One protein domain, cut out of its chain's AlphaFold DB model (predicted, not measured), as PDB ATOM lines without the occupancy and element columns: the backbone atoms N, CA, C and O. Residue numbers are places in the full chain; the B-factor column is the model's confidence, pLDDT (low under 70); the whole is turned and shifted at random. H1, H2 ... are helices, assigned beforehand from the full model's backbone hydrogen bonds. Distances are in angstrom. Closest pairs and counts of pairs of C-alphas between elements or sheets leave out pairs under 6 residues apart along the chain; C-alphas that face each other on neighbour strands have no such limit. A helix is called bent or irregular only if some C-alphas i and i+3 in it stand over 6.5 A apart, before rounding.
ATOM      1  N   SER A   2     -15.725 -40.694  -9.559       84.75
ATOM      2  CA  SER A   2     -15.211 -41.323  -8.332       84.75
ATOM      3  C   SER A   2     -13.800 -41.839  -8.598       84.75
ATOM      4  O   SER A   2     -13.588 -42.466  -9.633       84.75
ATOM      5  N   LYS A   3     -12.859 -41.617  -7.675       90.38
ATOM      6  CA  LYS A   3     -11.519 -42.212  -7.768       90.38
ATOM      7  C   LYS A   3     -11.606 -43.735  -7.686       90.38
ATOM      8  O   LYS A   3     -12.444 -44.284  -6.966       90.38
ATOM      9  N   SER A   4     -10.744 -44.411  -8.431       91.12
ATOM     10  CA  SER A   4     -10.548 -45.852  -8.341       91.12
ATOM     11  C   SER A   4      -9.857 -46.227  -7.027       91.12
ATOM     12  O   SER A   4      -9.190 -45.413  -6.388       91.12
ATOM     13  N   LYS A   5      -9.963 -47.498  -6.625       90.00
ATOM     14  CA  LYS A   5      -9.271 -48.003  -5.426       90.00
ATOM     15  C   LYS A   5      -7.748 -47.869  -5.529       90.00
ATOM     16  O   LYS A   5      -7.101 -47.573  -4.534       90.00
ATOM     17  N   LYS A   6      -7.194 -48.031  -6.737       89.12
ATOM     18  CA  LYS A   6      -5.772 -47.809  -7.019       89.12
ATOM     19  C   LYS A   6      -5.370 -46.366  -6.706       89.12
ATOM     20  O   LYS A   6      -4.421 -46.154  -5.963       89.12
ATOM     21  N   GLU A   7      -6.103 -45.387  -7.234       92.31
ATOM     22  CA  GLU A   7      -5.820 -43.962  -6.998       92.31
ATOM     23  C   GLU A   7      -5.959 -43.595  -5.516       92.31
ATOM     24  O   GLU A   7      -5.099 -42.915  -4.964       92.31
ATOM     25  N   LEU A   8      -7.003 -44.101  -4.851       93.94
ATOM     26  CA  LEU A   8      -7.204 -43.897  -3.416       93.94
ATOM     27  C   LEU A   8      -6.073 -44.500  -2.574       93.94
ATOM     28  O   LEU A   8      -5.677 -43.901  -1.577       93.94
ATOM     29  N   PHE A   9      -5.549 -45.667  -2.957       91.69
ATOM     30  CA  PHE A   9      -4.406 -46.253  -2.267       91.69
ATOM     31  C   PHE A   9      -3.128 -45.448  -2.503       91.69
ATOM     32  O   PHE A   9      -2.418 -45.177  -1.544       91.69
ATOM     33  N   LEU A  10      -2.856 -45.017  -3.738       92.50
ATOM     34  CA  LEU A  10      -1.668 -44.217  -4.058       92.50
ATOM     35  C   LEU A  10      -1.639 -42.880  -3.301       92.50
ATOM     36  O   LEU A  10      -0.571 -42.441  -2.882       92.50
ATOM     37  N   GLU A  11      -2.802 -42.274  -3.046       95.19
ATOM     38  CA  GLU A  11      -2.909 -41.102  -2.165       95.19
ATOM     39  C   GLU A  11      -2.427 -41.364  -0.737       95.19
ATOM     40  O   GLU A  11      -1.827 -40.479  -0.134       95.19
ATOM     41  N   LEU A  12      -2.719 -42.543  -0.180       94.31
ATOM     42  CA  LEU A  12      -2.242 -42.923   1.148       94.31
ATOM     43  C   LEU A  12      -0.771 -43.331   1.093       94.31
ATOM     44  O   LEU A  12       0.017 -42.883   1.916       94.31
ATOM     45  N   ALA A  13      -0.407 -44.157   0.117       93.00
ATOM     46  CA  ALA A  13       0.911 -44.759  -0.014       93.00
ATOM     47  C   ALA A  13       2.023 -43.732  -0.251       93.00
ATOM     48  O   ALA A  13       3.157 -43.991   0.145       93.00
ATOM     49  N   GLN A  14       1.695 -42.581  -0.855       94.31
ATOM     50  CA  GLN A  14       2.616 -41.461  -1.088       94.31
ATOM     51  C   GLN A  14       4.000 -41.939  -1.561       94.31
ATOM     52  O   GLN A  14       4.988 -41.725  -0.855       94.31
ATOM     53  N   PRO A  15       4.068 -42.655  -2.701       92.44
ATOM     54  CA  PRO A  15       5.340 -43.122  -3.223       92.44
ATOM     55  C   PRO A  15       6.273 -41.943  -3.495       92.44
ATOM     56  O   PRO A  15       5.834 -40.886  -3.954       92.44
ATOM     57  N   ASP A  16       7.551 -42.138  -3.198       92.88
ATOM     58  CA  ASP A  16       8.605 -41.177  -3.497       92.88
ATOM     59  C   ASP A  16       8.971 -41.169  -4.993       92.88
ATOM     60  O   ASP A  16       8.375 -41.863  -5.821       92.88
ATOM     61  N   GLU A  17       9.980 -40.374  -5.351       92.94
ATOM     62  CA  GLU A  17      10.478 -40.260  -6.729       92.94
ATOM     63  C   GLU A  17      11.035 -41.584  -7.286       92.94
ATOM     64  O   GLU A  17      11.112 -41.754  -8.502       92.94
ATOM     65  N   VAL A  26      -4.010 -50.676   7.602       89.06
ATOM     66  CA  VAL A  26      -5.458 -50.904   7.408       89.06
ATOM     67  C   VAL A  26      -6.314 -49.954   8.266       89.06
ATOM     68  O   VAL A  26      -7.449 -49.639   7.904       89.06
ATOM     69  N   ARG A  27      -5.766 -49.443   9.379       92.94
ATOM     70  CA  ARG A  27      -6.420 -48.441  10.239       92.94
ATOM     71  C   ARG A  27      -6.646 -47.097   9.539       92.94
ATOM     72  O   ARG A  27      -7.513 -46.343   9.960       92.94
ATOM     73  N   GLU A  28      -5.899 -46.807   8.477       94.31
ATOM     74  CA  GLU A  28      -6.041 -45.584   7.680       94.31
ATOM     75  C   GLU A  28      -7.182 -45.679   6.659       94.31
ATOM     76  O   GLU A  28      -7.587 -44.674   6.073       94.31
ATOM     77  N   PHE A  29      -7.745 -46.874   6.449       92.81
ATOM     78  CA  PHE A  29      -8.848 -47.093   5.517       92.81
ATOM     79  C   PHE A  29     -10.192 -46.676   6.134       92.81
ATOM     80  O   PHE A  29     -11.090 -47.490   6.339       92.81
ATOM     81  N   ILE A  30     -10.319 -45.388   6.438       94.00
ATOM     82  CA  ILE A  30     -11.504 -44.752   7.021       94.00
ATOM     83  C   ILE A  30     -12.056 -43.671   6.082       94.00
ATOM     84  O   ILE A  30     -11.369 -43.198   5.173       94.00
ATOM     85  N   GLY A  31     -13.318 -43.278   6.275       94.81
ATOM     86  CA  GLY A  31     -13.964 -42.239   5.465       94.81
ATOM     87  C   GLY A  31     -13.919 -42.565   3.969       94.81
ATOM     88  O   GLY A  31     -14.336 -43.644   3.549       94.81
ATOM     89  N   LYS A  32     -13.349 -41.663   3.153       94.00
ATOM     90  CA  LYS A  32     -13.229 -41.869   1.694       94.00
ATOM     91  C   LYS A  32     -12.393 -43.099   1.303       94.00
ATOM     92  O   LYS A  32     -12.508 -43.573   0.177       94.00
ATOM     93  N   TYR A  33     -11.581 -43.631   2.218       92.88
ATOM     94  CA  TYR A  33     -10.737 -44.808   2.000       92.88
ATOM     95  C   TYR A  33     -11.370 -46.118   2.486       92.88
ATOM     96  O   TYR A  33     -10.794 -47.182   2.283       92.88
ATOM     97  N   GLN A  34     -12.560 -46.085   3.093       91.50
ATOM     98  CA  GLN A  34     -13.205 -47.272   3.671       91.50
ATOM     99  C   GLN A  34     -13.414 -48.404   2.648       91.50
ATOM    100  O   GLN A  34     -13.292 -49.585   2.973       91.50
ATOM    101  N   GLY A  35     -13.630 -48.060   1.374       88.81
ATOM    102  CA  GLY A  35     -13.752 -49.033   0.282       88.81
ATOM    103  C   GLY A  35     -12.483 -49.856  -0.003       88.81
ATOM    104  O   GLY A  35     -12.563 -50.855  -0.730       88.81
ATOM    105  N   LEU A  36     -11.331 -49.470   0.562       89.81
ATOM    106  CA  LEU A  36     -10.070 -50.212   0.475       89.81
ATOM    107  C   LEU A  36     -10.044 -51.442   1.399       89.81
ATOM    108  O   LEU A  36      -9.388 -52.423   1.051       89.81
ATOM    109  N   GLN A  37     -10.800 -51.446   2.509       87.00
ATOM    110  CA  GLN A  37     -10.869 -52.590   3.443       87.00
ATOM    111  C   GLN A  37     -11.543 -53.824   2.829       87.00
ATOM    112  O   GLN A  37     -11.311 -54.957   3.251       87.00
ATOM    113  N   LEU A  38     -12.401 -53.617   1.831       78.50
ATOM    114  CA  LEU A  38     -13.278 -54.663   1.320       78.50
ATOM    115  C   LEU A  38     -12.521 -55.684   0.460       78.50
ATOM    116  O   LEU A  38     -11.829 -55.340  -0.504       78.50
ATOM    117  N   GLY A  39     -12.734 -56.966   0.771       72.56
ATOM    118  CA  GLY A  39     -12.224 -58.096  -0.004       72.56
ATOM    119  C   GLY A  39     -10.750 -58.433   0.240       72.56
ATOM    120  O   GLY A  39     -10.124 -58.972  -0.669       72.56
ATOM    121  N   ASN A  40     -10.191 -58.115   1.418       66.19
ATOM    122  CA  ASN A  40      -8.797 -58.407   1.812       66.19
ATOM    123  C   ASN A  40      -7.750 -57.873   0.816       66.19
ATOM    124  O   ASN A  40      -6.798 -58.571   0.478       66.19
ATOM    125  N   GLY A  41      -7.982 -56.692   0.231       69.00
ATOM    126  CA  GLY A  41      -7.138 -56.169  -0.854       69.00
ATOM    127  C   GLY A  41      -7.235 -56.969  -2.161       69.00
ATOM    128  O   GLY A  41      -6.637 -56.600  -3.162       69.00
ATOM    129  N   GLY A  42      -8.049 -58.023  -2.223       69.12
ATOM    130  CA  GLY A  42      -8.119 -58.963  -3.336       69.12
ATOM    131  C   GLY A  42      -8.601 -58.389  -4.661       69.12
ATOM    132  O   GLY A  42      -8.327 -58.966  -5.708       69.12
ATOM    133  N   SER A  43      -9.293 -57.252  -4.616       76.06
ATOM    134  CA  SER A  43      -9.784 -56.561  -5.811       76.06
ATOM    135  C   SER A  43      -8.770 -55.592  -6.425       76.06
ATOM    136  O   SER A  43      -8.936 -55.218  -7.581       76.06
ATOM    137  N   TRP A  44      -7.735 -55.167  -5.688       82.31
ATOM    138  CA  TRP A  44      -6.839 -54.097  -6.151       82.31
ATOM    139  C   TRP A  44      -5.373 -54.201  -5.683       82.31
ATOM    140  O   TRP A  44      -4.531 -53.536  -6.273       82.31
ATOM    141  N   CYS A  45      -5.027 -55.069  -4.730       80.31
ATOM    142  CA  CYS A  45      -3.686 -55.246  -4.142       80.31
ATOM    143  C   CYS A  45      -3.177 -56.712  -4.174       80.31
ATOM    144  O   CYS A  45      -2.276 -57.074  -3.431       80.31
ATOM    145  N   ARG A  46      -3.779 -57.596  -4.983       83.56
ATOM    146  CA  ARG A  46      -3.252 -58.956  -5.247       83.56
ATOM    147  C   ARG A  46      -2.330 -58.958  -6.462       83.56
ATOM    148  O   ARG A  46      -2.479 -58.093  -7.311       83.56
ATOM    149  N   ASP A  47      -1.510 -59.994  -6.609       79.88
ATOM    150  CA  ASP A  47      -0.502 -60.156  -7.675       79.88
ATOM    151  C   ASP A  47      -0.997 -59.956  -9.122       79.88
ATOM    152  O   ASP A  47      -0.211 -59.611  -9.994       79.88
ATOM    153  N   ASN A  48      -2.297 -60.115  -9.398       82.31
ATOM    154  CA  ASN A  48      -2.893 -59.869 -10.723       82.31
ATOM    155  C   ASN A  48      -3.744 -58.587 -10.807       82.31
ATOM    156  O   ASN A  48      -4.494 -58.386 -11.770       82.31
ATOM    157  N   SER A  49      -3.688 -57.723  -9.794       85.75
ATOM    158  CA  SER A  49      -4.472 -56.493  -9.740       85.75
ATOM    159  C   SER A  49      -3.940 -55.412 -10.681       85.75
ATOM    160  O   SER A  49      -2.826 -55.485 -11.193       85.75
ATOM    161  N   SER A  50      -4.729 -54.354 -10.883       83.94
ATOM    162  CA  SER A  50      -4.261 -53.157 -11.592       83.94
ATOM    163  C   SER A  50      -3.041 -52.508 -10.935       83.94
ATOM    164  O   SER A  50      -2.235 -51.915 -11.638       83.94
ATOM    165  N   LEU A  51      -2.885 -52.627  -9.613       87.56
ATOM    166  CA  LEU A  51      -1.707 -52.131  -8.903       87.56
ATOM    167  C   LEU A  51      -0.491 -53.038  -9.156       87.56
ATOM    168  O   LEU A  51       0.569 -52.528  -9.488       87.56
ATOM    169  N   ALA A  52      -0.650 -54.364  -9.090       87.06
ATOM    170  CA  ALA A  52       0.445 -55.317  -9.304       87.06
ATOM    171  C   ALA A  52       0.968 -55.356 -10.750       87.06
ATOM    172  O   ALA A  52       2.116 -55.712 -10.992       87.06
ATOM    173  N   LYS A  53       0.143 -54.948 -11.724       86.56
ATOM    174  CA  LYS A  53       0.572 -54.774 -13.123       86.56
ATOM    175  C   LYS A  53       1.566 -53.628 -13.314       86.56
ATOM    176  O   LYS A  53       2.254 -53.597 -14.328       86.56
ATOM    177  N   GLU A  54       1.602 -52.684 -12.380       86.75
ATOM    178  CA  GLU A  54       2.408 -51.466 -12.484       86.75
ATOM    179  C   GLU A  54       3.468 -51.365 -11.383       86.75
ATOM    180  O   GLU A  54       4.496 -50.726 -11.586       86.75
ATOM    181  N   PHE A  55       3.250 -52.014 -10.238       85.06
ATOM    182  CA  PHE A  55       4.113 -51.933  -9.065       85.06
ATOM    183  C   PHE A  55       4.456 -53.316  -8.518       85.06
ATOM    184  O   PHE A  55       3.621 -54.221  -8.488       85.06
ATOM    185  N   ILE A  56       5.675 -53.451  -7.991       83.62
ATOM    186  CA  ILE A  56       6.069 -54.619  -7.204       83.62
ATOM    187  C   ILE A  56       5.432 -54.485  -5.822       83.62
ATOM    188  O   ILE A  56       5.836 -53.640  -5.023       83.62
ATOM    189  N   LEU A  57       4.444 -55.327  -5.532       81.19
ATOM    190  CA  LEU A  57       3.812 -55.360  -4.218       81.19
ATOM    191  C   LEU A  57       4.698 -56.130  -3.237       81.19
ATOM    192  O   LEU A  57       5.090 -57.267  -3.493       81.19
ATOM    193  N   ARG A  58       5.016 -55.501  -2.105       73.69
ATOM    194  CA  ARG A  58       5.647 -56.148  -0.952       73.69
ATOM    195  C   ARG A  58       4.682 -56.003   0.216       73.69
ATOM    196  O   ARG A  58       4.365 -54.880   0.595       73.69
ATOM    197  N   ILE A  59       4.159 -57.133   0.679       64.44
ATOM    198  CA  ILE A  59       3.136 -57.233   1.729       64.44
ATOM    199  C   ILE A  59       3.806 -57.675   3.025       64.44
ATOM    200  O   ILE A  59       4.725 -58.521   2.932       64.44
TER     201      ILE A  59
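What this domain is: This is residues 2 to 17 and 26 to 59 of the 59 residues of the protein "ICEA" of Helicobacter pylori (UniProt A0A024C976). There is little regular structure here: a short helix, H1, touches a second, H2, at a steep angle, and a long stretch with no named element, residues 37 to 59, runs on from H2 and loops past H1. The printed part has 50 residues with two named helices, H1 then H2, and no named strand; the class is all helix, with 15 residues in named elements. It is compact and rounded, with a radius of gyration of the C-alphas of 10.5 A and spans of 27 by 27 by 22 A.

How they stand to each other: H1, residues 5 to 13, touches H2, residues 31 to 36; their closest C-alphas, those of Lys 5 and Leu 36, are 6.4 A apart. They run opposite ways at a steep tilt of 66 degrees. O i to N i+4 pairs are within hydrogen-bond range in 4 of 5 cases in H1 and 0 of 2 in H2, where 2 of 3 O i to N i+3 pairs are.

Where its parts are: H1 is 12.0 A long, from C-alpha 5 at (-9.271, -48.003, -5.426). H2 is 10.2 A long, ending at C-alpha 36 at (-10.070, -50.212, 0.475); it is irregular, with C-alphas 32 and 35 7.3 A apart.

The domain as a whole: Residues 18 to 25 are not printed; C-alphas 17 and 26 are 23.8 A apart across this cut, in the link from H1 to H2. Residues 40 to 42 and 59 have pLDDT under 70.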